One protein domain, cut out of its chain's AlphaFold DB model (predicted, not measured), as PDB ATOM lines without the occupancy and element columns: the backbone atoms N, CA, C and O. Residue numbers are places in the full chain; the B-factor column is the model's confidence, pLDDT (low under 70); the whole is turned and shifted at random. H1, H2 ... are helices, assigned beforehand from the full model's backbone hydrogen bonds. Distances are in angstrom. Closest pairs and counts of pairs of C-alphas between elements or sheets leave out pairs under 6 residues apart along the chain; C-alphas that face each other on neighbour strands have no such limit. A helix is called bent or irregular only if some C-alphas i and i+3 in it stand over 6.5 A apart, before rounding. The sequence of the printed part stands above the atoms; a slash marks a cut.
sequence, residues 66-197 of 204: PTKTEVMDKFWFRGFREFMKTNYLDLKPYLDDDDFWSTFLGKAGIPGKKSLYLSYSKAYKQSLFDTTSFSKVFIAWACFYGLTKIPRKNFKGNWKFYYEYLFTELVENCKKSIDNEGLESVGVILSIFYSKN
ATOM      1  N   PRO A  66      -9.052  43.373   9.748       64.06
ATOM      2  CA  PRO A  66     -10.221  42.796  10.403       64.06
ATOM      3  C   PRO A  66      -9.878  42.060  11.710       64.06
ATOM      4  O   PRO A  66     -10.783  41.743  12.485       64.06
ATOM      5  N   THR A  67      -8.596  41.791  11.980       74.00
ATOM      6  CA  THR A  67      -8.158  40.955  13.101       74.00
ATOM      7  C   THR A  67      -7.807  41.798  14.326       74.00
ATOM      8  O   THR A  67      -7.072  42.785  14.254       74.00
ATOM      9  N   LYS A  68      -8.316  41.398  15.497       81.12
ATOM     10  CA  LYS A  68      -7.937  42.018  16.774       81.12
ATOM     11  C   LYS A  68      -6.482  41.674  17.105       81.12
ATOM     12  O   LYS A  68      -6.110  40.508  17.057       81.12
ATOM     13  N   THR A  69      -5.707  42.670  17.530       85.19
ATOM     14  CA  THR A  69      -4.300  42.509  17.942       85.19
ATOM     15  C   THR A  69      -4.118  41.398  18.978       85.19
ATOM     16  O   THR A  69      -3.255  40.552  18.806       85.19
ATOM     17  N   GLU A  70      -5.016  41.306  19.963       87.38
ATOM     18  CA  GLU A  70      -4.982  40.257  20.993       87.38
ATOM     19  C   GLU A  70      -5.075  38.829  20.424       87.38
ATOM     20  O   GLU A  70      -4.526  37.890  20.996       87.38
ATOM     21  N   VAL A  71      -5.751  38.637  19.284       86.56
ATOM     22  CA  VAL A  71      -5.821  37.324  18.625       86.56
ATOM     23  C   VAL A  71      -4.463  36.962  18.020       86.56
ATOM     24  O   VAL A  71      -4.041  35.814  18.140       86.56
ATOM     25  N   MET A  72      -3.763  37.935  17.432       88.75
ATOM     26  CA  MET A  72      -2.420  37.747  16.871       88.75
ATOM     27  C   MET A  72      -1.368  37.573  17.975       88.75
ATOM     28  O   MET A  72      -0.548  36.666  17.883       88.75
ATOM     29  N   ASP A  73      -1.452  38.357  19.056       92.69
ATOM     30  CA  ASP A  73      -0.627  38.183  20.261       92.69
ATOM     31  C   ASP A  73      -0.749  36.751  20.793       92.69
ATOM     32  O   ASP A  73       0.232  36.026  20.948       92.69
ATOM     33  N   LYS A  74      -1.990  36.312  21.024       90.56
ATOM     34  CA  LYS A  74      -2.291  34.973  21.522       90.56
ATOM     35  C   LYS A  74      -1.774  33.888  20.586       90.56
ATOM     36  O   LYS A  74      -1.306  32.865  21.070       90.56
ATOM     37  N   PHE A  75      -1.879  34.086  19.277       88.31
ATOM     38  CA  PHE A  75      -1.368  33.149  18.286       88.31
ATOM     39  C   PHE A  75       0.154  32.985  18.405       88.31
ATOM     40  O   PHE A  75       0.629  31.870  18.625       88.31
ATOM     41  N   TRP A  76       0.903  34.087  18.358       91.06
ATOM     42  CA  TRP A  76       2.365  34.054  18.370       91.06
ATOM     43  C   TRP A  76       2.940  33.613  19.713       91.06
ATOM     44  O   TRP A  76       3.758  32.697  19.752       91.06
ATOM     45  N   PHE A  77       2.468  34.172  20.831       93.06
ATOM     46  CA  PHE A  77       2.988  33.796  22.148       93.06
ATOM     47  C   PHE A  77       2.632  32.364  22.543       93.06
ATOM     48  O   PHE A  77       3.397  31.731  23.266       93.06
ATOM     49  N   ARG A  78       1.498  31.819  22.077       90.06
ATOM     50  CA  ARG A  78       1.204  30.392  22.274       90.06
ATOM     51  C   ARG A  78       2.144  29.517  21.464       90.06
ATOM     52  O   ARG A  78       2.708  28.598  22.039       90.06
ATOM     53  N   GLY A  79       2.329  29.820  20.177       87.69
ATOM     54  CA  GLY A  79       3.256  29.075  19.324       87.69
ATOM     55  C   GLY A  79       4.670  29.066  19.903       87.69
ATOM     56  O   GLY A  79       5.265  28.003  20.059       87.69
ATOM     57  N   PHE A  80       5.160  30.234  20.320       92.25
ATOM     58  CA  PHE A  80       6.471  30.360  20.950       92.25
ATOM     59  C   PHE A  80       6.572  29.565  22.249       92.25
ATOM     60  O   PHE A  80       7.522  28.819  22.462       92.25
ATOM     61  N   ARG A  81       5.576  29.692  23.127       92.31
ATOM     62  CA  ARG A  81       5.599  29.021  24.425       92.31
ATOM     63  C   ARG A  81       5.561  27.503  24.300       92.31
ATOM     64  O   ARG A  81       6.242  26.827  25.062       92.31
ATOM     65  N   GLU A  82       4.770  26.962  23.379       88.38
ATOM     66  CA  GLU A  82       4.742  25.515  23.161       88.38
ATOM     67  C   GLU A  82       6.052  25.015  22.536       88.38
ATOM     68  O   GLU A  82       6.581  24.008  22.996       88.38
ATOM     69  N   PHE A  83       6.645  25.763  21.595       88.12
ATOM     70  CA  PHE A  83       8.009  25.489  21.130       88.12
ATOM     71  C   PHE A  83       8.999  25.449  22.298       88.12
ATOM     72  O   PHE A  83       9.769  24.497  22.423       88.12
ATOM     73  N   MET A  84       8.956  26.447  23.182       90.56
ATOM     74  CA  MET A  84       9.867  26.497  24.318       90.56
ATOM     75  C   MET A  84       9.653  25.324  25.263       90.56
ATOM     76  O   MET A  84      10.628  24.708  25.648       90.56
ATOM     77  N   LYS A  85       8.421  24.927  25.594       89.88
ATOM     78  CA  LYS A  85       8.197  23.754  26.459       89.88
ATOM     79  C   LYS A  85       8.827  22.471  25.919       89.88
ATOM     80  O   LYS A  85       9.371  21.705  26.705       89.88
ATOM     81  N   THR A  86       8.741  22.245  24.610       87.25
ATOM     82  CA  THR A  86       9.306  21.046  23.978       87.25
ATOM     83  C   THR A  86      10.832  21.068  23.983       87.25
ATOM     84  O   THR A  86      11.454  20.023  24.125       87.25
ATOM     85  N   ASN A  87      11.435  22.253  23.866       86.88
ATOM     86  CA  ASN A  87      12.874  22.404  23.646       86.88
ATOM     87  C   ASN A  87      13.623  23.022  24.840       86.88
ATOM     88  O   ASN A  87      14.827  23.240  24.768       86.88
ATOM     89  N   TYR A  88      12.939  23.331  25.944       88.94
ATOM     90  CA  TYR A  88      13.507  24.131  27.031       88.94
ATOM     91  C   TYR A  88      14.718  23.458  27.664       88.94
ATOM     92  O   TYR A  88      15.712  24.130  27.888       88.94
ATOM     93  N   LEU A  89      14.678  22.143  27.900       87.19
ATOM     94  CA  LEU A  89      15.811  21.422  28.492       87.19
ATOM     95  C   LEU A  89      17.074  21.521  27.627       87.19
ATOM     96  O   LEU A  89      18.170  21.675  28.156       87.19
ATOM     97  N   ASP A  90      16.907  21.492  26.305       83.94
ATOM     98  CA  ASP A  90      17.997  21.620  25.344       83.94
ATOM     99  C   ASP A  90      18.562  23.030  25.239       83.94
ATOM    100  O   ASP A  90      19.732  23.190  24.881       83.94
ATOM    101  N   LEU A  91      17.715  24.026  25.494       85.12
ATOM    102  CA  LEU A  91      18.051  25.440  25.398       85.12
ATOM    103  C   LEU A  91      18.541  26.008  26.717       85.12
ATOM    104  O   LEU A  91      19.348  26.925  26.687       85.12
ATOM    105  N   LYS A  92      18.120  25.443  27.851       88.31
ATOM    106  CA  LYS A  92      18.406  25.932  29.201       88.31
ATOM    107  C   LYS A  92      19.871  26.344  29.425       88.31
ATOM    108  O   LYS A  92      20.063  27.411  29.991       88.31
ATOM    109  N   PRO A  93      20.897  25.598  28.961       86.38
ATOM    110  CA  PRO A  93      22.298  26.000  29.151       86.38
ATOM    111  C   PRO A  93      22.692  27.329  28.486       86.38
ATOM    112  O   PRO A  93      23.742  27.876  28.799       86.38
ATOM    113  N   TYR A  94      21.877  27.819  27.552       81.25
ATOM    114  CA  TYR A  94      22.098  29.031  26.766       81.25
ATOM    115  C   TYR A  94      21.137  30.164  27.152       81.25
ATOM    116  O   TYR A  94      21.097  31.188  26.470       81.25
ATOM    117  N   LEU A  95      20.311  29.952  28.182       87.00
ATOM    118  CA  LEU A  95      19.304  30.901  28.634       87.00
ATOM    119  C   LEU A  95      19.677  31.460  29.996       87.00
ATOM    120  O   LEU A  95      19.939  30.711  30.933       87.00
ATOM    121  N   ASP A  96      19.580  32.778  30.113       86.38
ATOM    122  CA  ASP A  96      19.587  33.457  31.404       86.38
ATOM    123  C   ASP A  96      18.163  33.519  31.983       86.38
ATOM    124  O   ASP A  96      17.184  33.418  31.236       86.38
ATOM    125  N   ASP A  97      18.065  33.766  33.292       88.00
ATOM    126  CA  ASP A  97      16.823  34.009  34.048       88.00
ATOM    127  C   ASP A  97      15.887  32.786  34.186       88.00
ATOM    128  O   ASP A  97      14.795  32.699  33.615       88.00
ATOM    129  N   ASP A  98      16.332  31.808  34.983       89.94
ATOM    130  CA  ASP A  98      15.585  30.576  35.280       89.94
ATOM    131  C   ASP A  98      14.205  30.843  35.911       89.94
ATOM    132  O   ASP A  98      13.239  30.133  35.605       89.94
ATOM    133  N   ASP A  99      14.087  31.873  36.751       91.94
ATOM    134  CA  ASP A  99      12.837  32.234  37.426       91.94
ATOM    135  C   ASP A  99      11.800  32.757  36.429       91.94
ATOM    136  O   ASP A  99      10.626  32.346  36.461       91.94
ATOM    137  N   PHE A 100      12.232  33.608  35.493       94.31
ATOM    138  CA  PHE A 100      11.399  34.045  34.384       94.31
ATOM    139  C   PHE A 100      10.923  32.853  33.557       94.31
ATOM    140  O   PHE A 100       9.715  32.695  33.359       94.31
ATOM    141  N   TRP A 101      11.832  31.990  33.090       95.00
ATOM    142  CA  TRP A 101      11.460  30.877  32.212       95.00
ATOM    143  C   TRP A 101      10.547  29.871  32.910       95.00
ATOM    144  O   TRP A 101       9.557  29.430  32.321       95.00
ATOM    145  N   SER A 102      10.805  29.571  34.184       92.94
ATOM    146  CA  SER A 102       9.930  28.742  35.015       92.94
ATOM    147  C   SER A 102       8.516  29.330  35.100       92.94
ATOM    148  O   SER A 102       7.516  28.639  34.862       92.94
ATOM    149  N   THR A 103       8.413  30.642  35.333       93.00
ATOM    150  CA  THR A 103       7.131  31.352  35.409       93.00
ATOM    151  C   THR A 103       6.415  31.388  34.057       93.00
ATOM    152  O   THR A 103       5.229  31.044  33.970       93.00
ATOM    153  N   PHE A 104       7.131  31.767  32.995       94.38
ATOM    154  CA  PHE A 104       6.622  31.912  31.633       94.38
ATOM    155  C   PHE A 104       6.100  30.580  31.077       94.38
ATOM    156  O   PHE A 104       4.987  30.506  30.538       94.38
ATOM    157  N   LEU A 105       6.862  29.497  31.247       94.62
ATOM    158  CA  LEU A 105       6.488  28.154  30.794       94.62
ATOM    159  C   LEU A 105       5.454  27.491  31.716       94.62
ATOM    160  O   LEU A 105       4.681  26.635  31.267       94.62
ATOM    161  N   GLY A 106       5.364  27.930  32.971       90.81
ATOM    162  CA  GLY A 106       4.353  27.523  33.940       90.81
ATOM    163  C   GLY A 106       2.955  28.095  33.668       90.81
ATOM    164  O   GLY A 106       2.727  28.875  32.743       90.81
ATOM    165  N   LYS A 107       1.964  27.698  34.481       89.06
ATOM    166  CA  LYS A 107       0.571  28.187  34.357       89.06
ATOM    167  C   LYS A 107       0.450  29.700  34.592       89.06
ATOM    168  O   LYS A 107      -0.442  30.319  34.019       89.06
ATOM    169  N   ALA A 108       1.337  30.271  35.409       88.00
ATOM    170  CA  ALA A 108       1.358  31.692  35.749       88.00
ATOM    171  C   ALA A 108       1.715  32.590  34.551       88.00
ATOM    172  O   ALA A 108       1.200  33.701  34.458       88.00
ATOM    173  N   GLY A 109       2.515  32.096  33.603       87.81
ATOM    174  CA  GLY A 109       2.871  32.817  32.381       87.81
ATOM    175  C   GLY A 109       1.746  32.938  31.349       87.81
ATOM    176  O   GLY A 109       1.894  33.667  30.376       87.81
ATOM    177  N   ILE A 110       0.611  32.246  31.527       91.38
ATOM    178  CA  ILE A 110      -0.543  32.367  30.625       91.38
ATOM    179  C   ILE A 110      -1.465  33.475  31.147       91.38
ATOM    180  O   ILE A 110      -2.015  33.319  32.243       91.38
ATOM    181  N   PRO A 111      -1.733  34.545  30.377       91.62
ATOM    182  CA  PRO A 111      -2.684  35.557  30.810       91.62
ATOM    183  C   PRO A 111      -4.093  34.990  31.059       91.62
ATOM    184  O   PRO A 111      -4.623  34.227  30.244       91.62
ATOM    185  N   GLY A 112      -4.705  35.350  32.189       89.81
ATOM    186  CA  GLY A 112      -6.016  34.873  32.621       89.81
ATOM    187  C   GLY A 112      -6.355  35.224  34.076       89.81
ATOM    188  O   GLY A 112      -5.618  35.910  34.770       89.81
ATOM    189  N   LYS A 113      -7.499  34.731  34.573       84.50
ATOM    190  CA  LYS A 113      -8.042  35.101  35.902       84.50
ATOM    191  C   LYS A 113      -7.159  34.728  37.105       84.50
ATOM    192  O   LYS A 113      -7.405  35.226  38.194       84.50
ATOM    193  N   LYS A 114      -6.215  33.799  36.937       83.19
ATOM    194  CA  LYS A 114      -5.367  33.248  38.012       83.19
ATOM    195  C   LYS A 114      -3.877  33.551  37.806       83.19
ATOM    196  O   LYS A 114      -3.044  32.886  38.412       83.19
ATOM    197  N   SER A 115      -3.540  34.481  36.917       87.00
ATOM    198  CA  SER A 115      -2.162  34.885  36.634       87.00
ATOM    199  C   SER A 115      -1.962  36.375  36.877       87.00
ATOM    200  O   SER A 115      -2.919  37.110  37.117       87.00
ATOM    201  N   LEU A 116      -0.701  36.810  36.818       87.00
ATOM    202  CA  LEU A 116      -0.308  38.205  37.019       87.00
ATOM    203  C   LEU A 116      -0.989  39.159  36.023       87.00
ATOM    204  O   LEU A 116      -1.266  40.311  36.345       87.00
ATOM    205  N   TYR A 117      -1.305  38.668  34.823       90.69
ATOM    206  CA  TYR A 117      -1.915  39.451  33.757       90.69
ATOM    207  C   TYR A 117      -3.244  38.840  33.320       90.69
ATOM    208  O   TYR A 117      -3.315  37.662  32.996       90.69
ATOM    209  N   LEU A 118      -4.300  39.651  33.223       88.56
ATOM    210  CA  LEU A 118      -5.631  39.180  32.806       88.56
ATOM    211  C   LEU A 118      -5.735  38.866  31.303       88.56
ATOM    212  O   LEU A 118      -6.587  38.078  30.895       88.56
ATOM    213  N   SER A 119      -4.900  39.502  30.481       89.94
ATOM    214  CA  SER A 119      -4.890  39.386  29.018       89.94
ATOM    215  C   SER A 119      -3.495  39.669  28.452       89.94
ATOM    216  O   SER A 119      -2.591  40.075  29.187       89.94
ATOM    217  N   TYR A 120      -3.328  39.508  27.134       92.38
ATOM    218  CA  TYR A 120      -2.121  39.896  26.383       92.38
ATOM    219  C   TYR A 120      -2.013  41.426  26.234       92.38
ATOM    220  O   TYR A 120      -1.922  41.985  25.142       92.38
ATOM    221  N   SER A 121      -2.104  42.120  27.364       91.00
ATOM    222  CA  SER A 121      -2.067  43.573  27.471       91.00
ATOM    223  C   SER A 121      -0.680  44.135  27.143       91.00
ATOM    224  O   SER A 121       0.311  43.408  27.078       91.00
ATOM    225  N   LYS A 122      -0.592  45.461  26.986       90.62
ATOM    226  CA  LYS A 122       0.698  46.147  26.829       90.62
ATOM    227  C   LYS A 122       1.652  45.837  27.990       90.62
ATOM    228  O   LYS A 122       2.816  45.580  27.730       90.62
ATOM    229  N   ALA A 123       1.154  45.813  29.229       91.88
ATOM    230  CA  ALA A 123       1.966  45.527  30.413       91.88
ATOM    231  C   ALA A 123       2.547  44.104  30.390       91.88
ATOM    232  O   ALA A 123       3.736  43.932  30.625       91.88
ATOM    233  N   TYR A 124       1.736  43.107  30.012       93.88
ATOM    234  CA  TYR A 124       2.219  41.734  29.825       93.88
ATOM    235  C   TYR A 124       3.353  41.688  28.800       93.88
ATOM    236  O   TYR A 124       4.429  41.175  29.081       93.88
ATOM    237  N   LYS A 125       3.127  42.276  27.621       94.62
ATOM    238  CA  LYS A 125       4.123  42.278  26.545       94.62
ATOM    239  C   LYS A 125       5.400  42.997  26.949       94.62
ATOM    240  O   LYS A 125       6.471  42.470  26.700       94.62
ATOM    241  N   GLN A 126       5.277  44.137  27.626       93.69
ATOM    242  CA  GLN A 126       6.431  44.863  28.138       93.69
ATOM    243  C   GLN A 126       7.234  44.000  29.111       93.69
ATOM    244  O   GLN A 126       8.429  43.878  28.923       93.69
ATOM    245  N   SER A 127       6.590  43.288  30.045       93.94
ATOM    246  CA  SER A 127       7.323  42.399  30.960       93.94
ATOM    247  C   SER A 127       8.062  41.252  30.265       93.94
ATOM    248  O   SER A 127       9.097  40.809  30.751       93.94
ATOM    249  N   LEU A 128       7.556  40.782  29.118       95.31
ATOM    250  CA  LEU A 128       8.290  39.826  28.291       95.31
ATOM    251  C   LEU A 128       9.477  40.500  27.599       95.31
ATOM    252  O   LEU A 128      10.581  39.975  27.638       95.31
ATOM    253  N   PHE A 129       9.250  41.655  26.973       94.25
ATOM    254  CA  PHE A 129      10.270  42.358  26.192       94.25
ATOM    255  C   PHE A 129      11.374  42.957  27.065       94.25
ATOM    256  O   PHE A 129      12.509  43.012  26.627       94.25
ATOM    257  N   ASP A 130      11.076  43.340  28.303       91.25
ATOM    258  CA  ASP A 130      12.071  43.802  29.275       91.25
ATOM    259  C   ASP A 130      13.021  42.673  29.706       91.25
ATOM    260  O   ASP A 130      14.095  42.934  30.244       91.25
ATOM    261  N   THR A 131      12.653  41.413  29.451       93.38
ATOM    262  CA  THR A 131      13.506  40.260  29.731       93.38
ATOM    263  C   THR A 131      14.407  39.982  28.528       93.38
ATOM    264  O   THR A 131      13.980  39.402  27.527       93.38
ATOM    265  N   THR A 132      15.688  40.338  28.624       91.62
ATOM    266  CA  THR A 132      16.657  40.187  27.523       91.62
ATOM    267  C   THR A 132      16.738  38.750  26.995       91.62
ATOM    268  O   THR A 132      16.739  38.537  25.781       91.62
ATOM    269  N   SER A 133      16.745  37.754  27.889       91.88
ATOM    270  CA  SER A 133      16.761  36.326  27.534       91.88
ATOM    271  C   SER A 133      15.540  35.941  26.687       91.88
ATOM    272  O   SER A 133      15.681  35.319  25.634       91.88
ATOM    273  N   PHE A 134      14.341  36.406  27.063       95.06
ATOM    274  CA  PHE A 134      13.129  36.218  26.261       95.06
ATOM    275  C   PHE A 134      13.281  36.820  24.866       95.06
ATOM    276  O   PHE A 134      13.046  36.126  23.877       95.06
ATOM    277  N   SER A 135      13.691  38.088  24.779       94.56
ATOM    278  CA  SER A 135      13.810  38.810  23.511       94.56
ATOM    279  C   SER A 135      14.783  38.123  22.554       94.56
ATOM    280  O   SER A 135      14.442  37.922  21.386       94.56
ATOM    281  N   LYS A 136      15.946  37.669  23.042       91.06
ATOM    282  CA  LYS A 136      16.931  36.932  22.234       91.06
ATOM    283  C   LYS A 136      16.322  35.673  21.603       91.06
ATOM    284  O   LYS A 136      16.373  35.473  20.387       91.06
ATOM    285  N   VAL A 137      15.695  34.836  22.428       92.25
ATOM    286  CA  VAL A 137      15.141  33.546  21.994       92.25
ATOM    287  C   VAL A 137      13.908  33.732  21.117       92.25
ATOM    288  O   VAL A 137      13.730  33.009  20.139       92.25
ATOM    289  N   PHE A 138      13.062  34.713  21.436       94.00
ATOM    290  CA  PHE A 138      11.865  35.017  20.662       94.00
ATOM    291  C   PHE A 138      12.216  35.480  19.246       94.00
ATOM    292  O   PHE A 138      11.588  35.028  18.290       94.00
ATOM    293  N   ILE A 139      13.245  36.322  19.092       91.75
ATOM    294  CA  ILE A 139      13.739  36.747  17.776       91.75
ATOM    295  C   ILE A 139      14.288  35.544  17.003       91.75
ATOM    296  O   ILE A 139      13.871  35.318  15.867       91.75
ATOM    297  N   ALA A 140      15.155  34.732  17.620       89.31
ATOM    298  CA  ALA A 140      15.688  33.528  16.979       89.31
ATOM    299  C   ALA A 140      14.558  32.587  16.525       89.31
ATOM    300  O   ALA A 140      14.576  32.060  15.412       89.31
ATOM    301  N   TRP A 141      13.527  32.421  17.357       90.69
ATOM    302  CA  TRP A 141      12.377  31.580  17.048       90.69
ATOM    303  C   TRP A 141      11.508  32.172  15.939       90.69
ATOM    304  O   TRP A 141      11.043  31.436  15.071       90.69
ATOM    305  N   ALA A 142      11.301  33.487  15.919       89.25
ATOM    306  CA  ALA A 142      10.563  34.151  14.852       89.25
ATOM    307  C   ALA A 142      11.258  33.950  13.494       89.25
ATOM    308  O   ALA A 142      10.588  33.622  12.513       89.25
ATOM    309  N   CYS A 143      12.591  34.061  13.461       83.38
ATOM    310  CA  CYS A 143      13.405  33.806  12.271       83.38
ATOM    311  C   CYS A 143      13.364  32.331  11.839       83.38
ATOM    312  O   CYS A 143      13.206  32.041  10.658       83.38
ATOM    313  N   PHE A 144      13.471  31.397  12.785       79.56
ATOM    314  CA  PHE A 144      13.549  29.963  12.489       79.56
ATOM    315  C   PHE A 144      12.182  29.317  12.195       79.56
ATOM    316  O   PHE A 144      12.008  28.573  11.229       79.56
ATOM    317  N   TYR A 145      11.189  29.599  13.035       70.25
ATOM    318  CA  TYR A 145       9.911  28.883  13.113       70.25
ATOM    319  C   TYR A 145       8.724  29.707  12.608       70.25
ATOM    320  O   TYR A 145       7.789  29.151  12.027       70.25
ATOM    321  N   GLY A 146       8.761  31.034  12.789       61.94
ATOM    322  CA  GLY A 146       7.728  31.942  12.277       61.94
ATOM    323  C   GLY A 146       7.585  31.884  10.750       61.94
ATOM    324  O   GLY A 146       6.496  32.123  10.222       61.94
ATOM    325  N   LEU A 147       8.660  31.501  10.051       61.44
ATOM    326  CA  LEU A 147       8.729  31.422   8.591       61.44
ATOM    327  C   LEU A 147       8.370  30.043   8.017       61.44
ATOM    328  O   LEU A 147       7.790  29.972   6.933       61.44
ATOM    329  N   THR A 148       8.695  28.954   8.717       59.94
ATOM    330  CA  THR A 148       8.822  27.625   8.094       59.94
ATOM    331  C   THR A 148       7.598  26.723   8.250       59.94
ATOM    332  O   THR A 148       7.347  25.893   7.376       59.94
ATOM    333  N   LYS A 149       6.838  26.823   9.351       55.81
ATOM    334  CA  LYS A 149       6.031  25.667   9.797       55.81
ATOM    335  C   LYS A 149       4.607  25.920  10.261       55.81
ATOM    336  O   LYS A 149       3.919  24.949  10.557       55.81
ATOM    337  N   ILE A 150       4.107  27.156  10.265       57.72
ATOM    338  CA  ILE A 150       2.668  27.364  10.479       57.72
ATOM    339  C   ILE A 150       1.937  26.901   9.213       57.72
ATOM    340  O   ILE A 150       2.125  27.521   8.161       57.72
ATOM    341  N   PRO A 151       1.110  25.836   9.264       52.84
ATOM    342  CA  PRO A 151       0.437  25.321   8.082       52.84
ATOM    343  C   PRO A 151      -0.542  26.375   7.561       52.84
ATOM    344  O   PRO A 151      -1.675  26.491   8.032       52.84
ATOM    345  N   ARG A 152      -0.112  27.143   6.554       58.94
ATOM    346  CA  ARG A 152      -0.942  28.164   5.894       58.94
ATOM    347  C   ARG A 152      -2.256  27.564   5.384       58.94
ATOM    348  O   ARG A 152      -3.280  28.234   5.407       58.94
ATOM    349  N   LYS A 153      -2.232  26.277   5.013       51.62
ATOM    350  CA  LYS A 153      -3.380  25.515   4.498       51.62
ATOM    351  C   LYS A 153      -4.559  25.402   5.477       51.62
ATOM    352  O   LYS A 153      -5.693  25.374   5.021       51.62
ATOM    353  N   ASN A 154      -4.320  25.397   6.793       52.47
ATOM    354  CA  ASN A 154      -5.385  25.314   7.810       52.47
ATOM    355  C   ASN A 154      -5.620  26.643   8.543       52.47
ATOM    356  O   ASN A 154      -6.482  26.745   9.423       52.47
ATOM    357  N   PHE A 155      -4.867  27.680   8.182       66.19
ATOM    358  CA  PHE A 155      -4.987  28.992   8.784       66.19
ATOM    359  C   PHE A 155      -6.171  29.750   8.176       66.19
ATOM    360  O   PHE A 155      -6.115  30.239   7.055       66.19
ATOM    361  N   LYS A 156      -7.261  29.877   8.940       65.25
ATOM    362  CA  LYS A 156      -8.488  30.577   8.504       65.25
ATOM    363  C   LYS A 156      -8.382  32.113   8.537       65.25
ATOM    364  O   LYS A 156      -9.365  32.798   8.268       65.25
ATOM    365  N   GLY A 157      -7.232  32.657   8.935       69.56
ATOM    366  CA  GLY A 157      -6.976  34.096   8.983       69.56
ATOM    367  C   GLY A 157      -6.213  34.591   7.756       69.56
ATOM    368  O   GLY A 157      -5.677  33.815   6.974       69.56
ATOM    369  N   ASN A 158      -6.098  35.909   7.608       78.12
ATOM    370  CA  ASN A 158      -5.194  36.473   6.610       78.12
ATOM    371  C   ASN A 158      -3.758  36.442   7.161       78.12
ATOM    372  O   ASN A 158      -3.400  37.235   8.035       78.12
ATOM    373  N   TRP A 159      -2.966  35.491   6.656       79.19
ATOM    374  CA  TRP A 159      -1.589  35.227   7.084       79.19
ATOM    375  C   TRP A 159      -0.697  36.467   7.015       79.19
ATOM    376  O   TRP A 159       0.098  36.692   7.927       79.19
ATOM    377  N   LYS A 160      -0.888  37.318   5.999       81.44
ATOM    378  CA  LYS A 160      -0.110  38.548   5.820       81.44
ATOM    379  C   LYS A 160      -0.192  39.453   7.048       81.44
ATOM    380  O   LYS A 160       0.837  39.930   7.501       81.44
ATOM    381  N   PHE A 161      -1.374  39.610   7.651       83.19
ATOM    382  CA  PHE A 161      -1.507  40.431   8.860       83.19
ATOM    383  C   PHE A 161      -0.771  39.848  10.061       83.19
ATOM    384  O   PHE A 161      -0.231  40.605  10.856       83.19
ATOM    385  N   TYR A 162      -0.753  38.524  10.214       85.25
ATOM    386  CA  TYR A 162      -0.064  37.882  11.334       85.25
ATOM    387  C   TYR A 162       1.444  37.966  11.155       85.25
ATOM    388  O   TYR A 162       2.145  38.263  12.117       85.25
ATOM    389  N   TYR A 163       1.911  37.734   9.930       84.06
ATOM    390  CA  TYR A 163       3.307  37.872   9.546       84.06
ATOM    391  C   TYR A 163       3.808  39.302   9.763       84.06
ATOM    392  O   TYR A 163       4.774  39.506  10.492       84.06
ATOM    393  N   GLU A 164       3.119  40.294   9.188       85.75
ATOM    394  CA  GLU A 164       3.471  41.703   9.373       85.75
ATOM    395  C   GLU A 164       3.466  42.047  10.859       85.75
ATOM    396  O   GLU A 164       4.445  42.586  11.353       85.75
ATOM    397  N   TYR A 165       2.433  41.632  11.600       89.00
ATOM    398  CA  TYR A 165       2.356  41.865  13.038       89.00
ATOM    399  C   TYR A 165       3.530  41.265  13.826       89.00
ATOM    400  O   TYR A 165       4.048  41.909  14.736       89.00
ATOM    401  N   LEU A 166       3.973  40.048  13.500       90.12
ATOM    402  CA  LEU A 166       5.126  39.441  14.167       90.12
ATOM    403  C   LEU A 166       6.365  40.321  14.012       90.12
ATOM    404  O   LEU A 166       7.018  40.631  15.005       90.12
ATOM    405  N   PHE A 167       6.671  40.727  12.781       88.19
ATOM    406  CA  PHE A 167       7.937  41.384  12.489       88.19
ATOM    407  C   PHE A 167       7.924  42.876  12.777       88.19
ATOM    408  O   PHE A 167       8.890  43.358  13.348       88.19
ATOM    409  N   THR A 168       6.850  43.600  12.455       86.62
ATOM    410  CA  THR A 168       6.800  45.058  12.639       86.62
ATOM    411  C   THR A 168       6.442  45.480  14.059       86.62
ATOM    412  O   THR A 168       6.757  46.599  14.453       86.62
ATOM    413  N   GLU A 169       5.805  44.604  14.845       90.38
ATOM    414  CA  GLU A 169       5.384  44.926  16.211       90.38
ATOM    415  C   GLU A 169       6.120  44.086  17.257       90.38
ATOM    416  O   GLU A 169       6.734  44.646  18.161       90.38
ATOM    417  N   LEU A 170       6.068  42.753  17.197       93.25
ATOM    418  CA  LEU A 170       6.615  41.930  18.287       93.25
ATOM    419  C   LEU A 170       8.147  41.880  18.263       93.25
ATOM    420  O   LEU A 170       8.786  42.186  19.269       93.25
ATOM    421  N   VAL A 171       8.732  41.543  17.112       91.94
ATOM    422  CA  VAL A 171      10.188  41.454  16.931       91.94
ATOM    423  C   VAL A 171      10.840  42.824  17.090       91.94
ATOM    424  O   VAL A 171      11.814  42.934  17.828       91.94
ATOM    425  N   GLU A 172      10.284  43.884  16.493       89.31
ATOM    426  CA  GLU A 172      10.820  45.242  16.673       89.31
ATOM    427  C   GLU A 172      10.809  45.705  18.136       89.31
ATOM    428  O   GLU A 172      11.718  46.412  18.563       89.31
ATOM    429  N   ASN A 173       9.826  45.301  18.947       91.62
ATOM    430  CA  ASN A 173       9.861  45.626  20.375       91.62
ATOM    431  C   ASN A 173      10.893  44.790  21.148       91.62
ATOM    432  O   ASN A 173      11.537  45.340  22.033       91.62
ATOM    433  N   CYS A 174      11.118  43.526  20.777       92.50
ATOM    434  CA  CYS A 174      12.204  42.714  21.343       92.50
ATOM    435  C   CYS A 174      13.592  43.265  20.972       92.50
ATOM    436  O   CYS A 174      14.523  43.180  21.761       92.50
ATOM    437  N   LYS A 175      13.749  43.860  19.782       88.06
ATOM    438  CA  LYS A 175      15.019  44.477  19.364       88.06
ATOM    439  C   LYS A 175      15.420  45.657  20.247       88.06
ATOM    440  O   LYS A 175      16.599  45.868  20.483       88.06
ATOM    441  N   LYS A 176      14.449  46.415  20.761       87.94
ATOM    442  CA  LYS A 176      14.716  47.582  21.621       87.94
ATOM    443  C   LYS A 176      15.312  47.211  22.978       87.94
ATOM    444  O   LYS A 176      15.887  48.078  23.624       87.94
ATOM    445  N   SER A 177      15.136  45.969  23.422       81.31
ATOM    446  CA  SER A 177      15.635  45.477  24.709       81.31
ATOM    447  C   SER A 177      16.969  44.737  24.601       81.31
ATOM    448  O   SER A 177      17.442  44.201  25.599       81.31
ATOM    449  N   ILE A 178      17.536  44.624  23.398       84.38
ATOM    450  CA  ILE A 178      18.824  43.968  23.163       84.38
ATOM    451  C   ILE A 178      19.814  44.982  22.596       84.38
ATOM    452  O   ILE A 178      19.466  45.845  21.794       84.38
ATOM    453  N   ASP A 179      21.057  44.874  23.034       80.75
ATOM    454  CA  ASP A 179      22.202  45.579  22.479       80.75
ATOM    455  C   ASP A 179      22.878  44.740  21.377       80.75
ATOM    456  O   ASP A 179      22.400  43.667  20.994       80.75
ATOM    457  N   ASN A 180      23.992  45.237  20.833       73.12
ATOM    458  CA  ASN A 180      24.715  44.560  19.751       73.12
ATOM    459  C   ASN A 180      25.252  43.180  20.174       73.12
ATOM    460  O   ASN A 180      25.156  42.230  19.403       73.12
ATOM    461  N   GLU A 181      25.747  43.041  21.407       73.12
ATOM    462  CA  GLU A 181      26.184  41.752  21.965       73.12
ATOM    463  C   GLU A 181      24.998  40.783  22.116       73.12
ATOM    464  O   GLU A 181      25.070  39.583  21.814       73.12
ATOM    465  N   GLY A 182      23.837  41.314  22.507       73.38
ATOM    466  CA  GLY A 182      22.606  40.553  22.540       73.38
ATOM    467  C   GLY A 182      22.165  40.052  21.166       73.38
ATOM    468  O   GLY A 182      21.623  38.951  21.074       73.38
ATOM    469  N   LEU A 183      22.439  40.805  20.099       73.62
ATOM    470  CA  LEU A 183      22.142  40.409  18.723       73.62
ATOM    471  C   LEU A 183      23.063  39.284  18.221       73.62
ATOM    472  O   LEU A 183      22.593  38.369  17.545       73.62
ATOM    473  N   GLU A 184      24.342  39.282  18.598       73.38
ATOM    474  CA  GLU A 184      25.248  38.156  18.314       73.38
ATOM    475  C   GLU A 184      24.769  36.870  19.002       73.38
ATOM    476  O   GLU A 184      24.717  35.800  18.386       73.38
ATOM    477  N   SER A 185      24.294  36.992  20.248       75.12
ATOM    478  CA  SER A 185      23.692  35.878  20.996       75.12
ATOM    479  C   SER A 185      22.478  35.273  20.272       75.12
ATOM    480  O   SER A 185      22.275  34.060  20.308       75.12
ATOM    481  N   VAL A 186      21.671  36.091  19.578       80.50
ATOM    482  CA  VAL A 186      20.544  35.608  18.753       80.50
ATOM    483  C   VAL A 186      21.044  34.688  17.639       80.50
ATOM    484  O   VAL A 186      20.438  33.646  17.398       80.50
ATOM    485  N   GLY A 187      22.153  35.041  16.981       75.38
ATOM    486  CA  GLY A 187      22.773  34.216  15.942       75.38
ATOM    487  C   GLY A 187      23.229  32.854  16.473       75.38
ATOM    488  O   GLY A 187      22.985  31.826  15.838       75.38
ATOM    489  N   VAL A 188      23.809  32.830  17.677       77.69
ATOM    490  CA  VAL A 188      24.192  31.588  18.364       77.69
ATOM    491  C   VAL A 188      22.962  30.727  18.660       77.69
ATOM    492  O   VAL A 188      22.933  29.561  18.269       77.69
ATOM    493  N   ILE A 189      21.910  31.290  19.263       81.19
ATOM    494  CA  ILE A 189      20.658  30.563  19.554       81.19
ATOM    495  C   ILE A 189      20.029  30.020  18.267       81.19
ATOM    496  O   ILE A 189      19.589  28.871  18.217       81.19
ATOM    497  N   LEU A 190      20.034  30.817  17.199       81.69
ATOM    498  CA  LEU A 190      19.537  30.400  15.895       81.69
ATOM    499  C   LEU A 190      20.334  29.202  15.352       81.69
ATOM    500  O   LEU A 190      19.738  28.222  14.909       81.69
ATOM    501  N   SER A 191      21.667  29.227  15.446       77.31
ATOM    502  CA  SER A 191      22.515  28.093  15.044       77.31
ATOM    503  C   SER A 191      22.253  26.825  15.871       77.31
ATOM    504  O   SER A 191      22.300  25.713  15.338       77.31
ATOM    505  N   ILE A 192      21.898  26.972  17.152       78.69
ATOM    506  CA  ILE A 192      21.502  25.852  18.017       78.69
ATOM    507  C   ILE A 192      20.193  25.237  17.515       78.69
ATOM    508  O   ILE A 192      20.086  24.014  17.427       78.69
ATOM    509  N   PHE A 193      19.217  26.061  17.125       80.62
ATOM    510  CA  PHE A 193      17.960  25.565  16.559       80.62
ATOM    511  C   PHE A 193      18.180  24.746  15.283       80.62
ATOM    512  O   PHE A 193      17.582  23.678  15.141       80.62
ATOM    513  N   TYR A 194      19.062  25.212  14.393       75.12
ATOM    514  CA  TYR A 194      19.423  24.489  13.171       75.12
ATOM    515  C   TYR A 194      20.191  23.192  13.462       75.12
ATOM    516  O   TYR A 194      19.836  22.140  12.936       75.12
ATOM    517  N   SER A 195      21.222  23.239  14.309       71.88
ATOM    518  CA  SER A 195      22.100  22.086  14.569       71.88
ATOM    519  C   SER A 195      21.411  20.954  15.330       71.88
ATOM    520  O   SER A 195      21.651  19.783  15.040       71.88
ATOM    521  N   LYS A 196      20.525  21.274  16.278       69.25
ATOM    522  CA  LYS A 196      19.840  20.261  17.090       69.25
ATOM    523  C   LYS A 196      18.652  19.591  16.390       69.25
ATOM    524  O   LYS A 196      18.025  18.736  17.006       69.25
ATOM    525  N   ASN A 197      18.325  19.947  15.138       62.50
ATOM    526  CA  ASN A 197      17.133  19.446  14.430       62.50
ATOM    527  C   ASN A 197      15.881  19.443  15.332       62.50
ATOM    528  O   ASN A 197      15.090  18.497  15.294       62.50
TER     529      ASN A 197
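What this domain is: This is residues 66 to 197 of the 204 residues of an uncharacterized protein of Stentor coeruleus (UniProt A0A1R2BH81). H4 lies near the middle of an all-helix domain, with H5 folded back on it as a helical hairpin and H6 crossing it on another side, while the long H1, kinked near residue 88, passes across it. H2 folds back on H1, H3 makes a corner where H4 begins, and residues 151 to 156 of the link from H4 to H5 stick out. The printed part has 132 residues, with six named helices, H1 to H6 in order along the chain, and no named strand. It is compact, with a radius of gyration of the C-alphas of 14.4 A and spans of 39 by 34 by 27 A.

Where its parts are: H1, residues 69 to 94, begins at C-alpha 69 (-4.300, 42.509, 17.942) and is 30.9 A long; it is irregular, C-alphas 86 and 89 being 7.9 A apart, and has a kink of 87 degrees near residue 88. H2, residues 98 to 105, is 10.4 A long, and H3, residues 122 to 129, 10.3 A. H4, residues 132 to 144, begins at C-alpha 132 (16.657, 40.187, 27.523) and is 18.4 A long. H5, residues 159 to 175, is 22.6 A long and only just irregular, with C-alphas 168 and 171 6.55 A apart. H6, residues 180 to 195, is 23.2 A long and ends at C-alpha 195 (22.100, 22.086, 14.569).

How they stand to each other: H4 is the hub, touching three helices. It touches H6 at a steep tilt of 48 degrees, the same way; the closest C-alphas, of Ala 140 and Leu 190, are 5.1 A apart. H4 and H5 form a helical hairpin at a shallow tilt of 32 degrees, opposite ways; their closest C-alphas, of Ser 135 and Cys 174, are 4.7 A apart. H3 and H4 only just touch, with 3 pairs of C-alphas within 8 A, and touch only at the corner; the closest C-alphas, of Phe 129 and Ser 135, are 5.7 A apart. H1 and H4 are close but not clearly touching, about perpendicular at 77 degrees, with the C-alphas of Phe 80 and Phe 138 closest at 7.1 A. H1, with residues 72 to 76 alone, only just touches H5, with 3 pairs of C-alphas within 8 A; the closest, of Met 72 and Tyr 162, are 6.0 A apart. H1 and H2 form a helical hairpin at a steep tilt of 45 degrees, where H1 touches with residues 81 to 85 alone; the closest C-alphas, of Lys 85 and Leu 105, are 6.4 A apart. H2 and H6 are apart. Every O i to N i+4 pair is within hydrogen-bond range in H2, H3, H4 and H6; in H1 it is 18 of 22 and in H5 11 of 13.

The domain as a whole: The C-alphas farthest apart, of Pro 66 and Pro 93, are 41.1 A apart. The printed part has no cut. The links H2 to H3 and H4 to H5 are long, with 16 and 14 residues; the other three are tight. Mean pLDDT of the printed part is 84.0; it is under 70 at residue 66, residues 146 to 157 and residues 196 to 197.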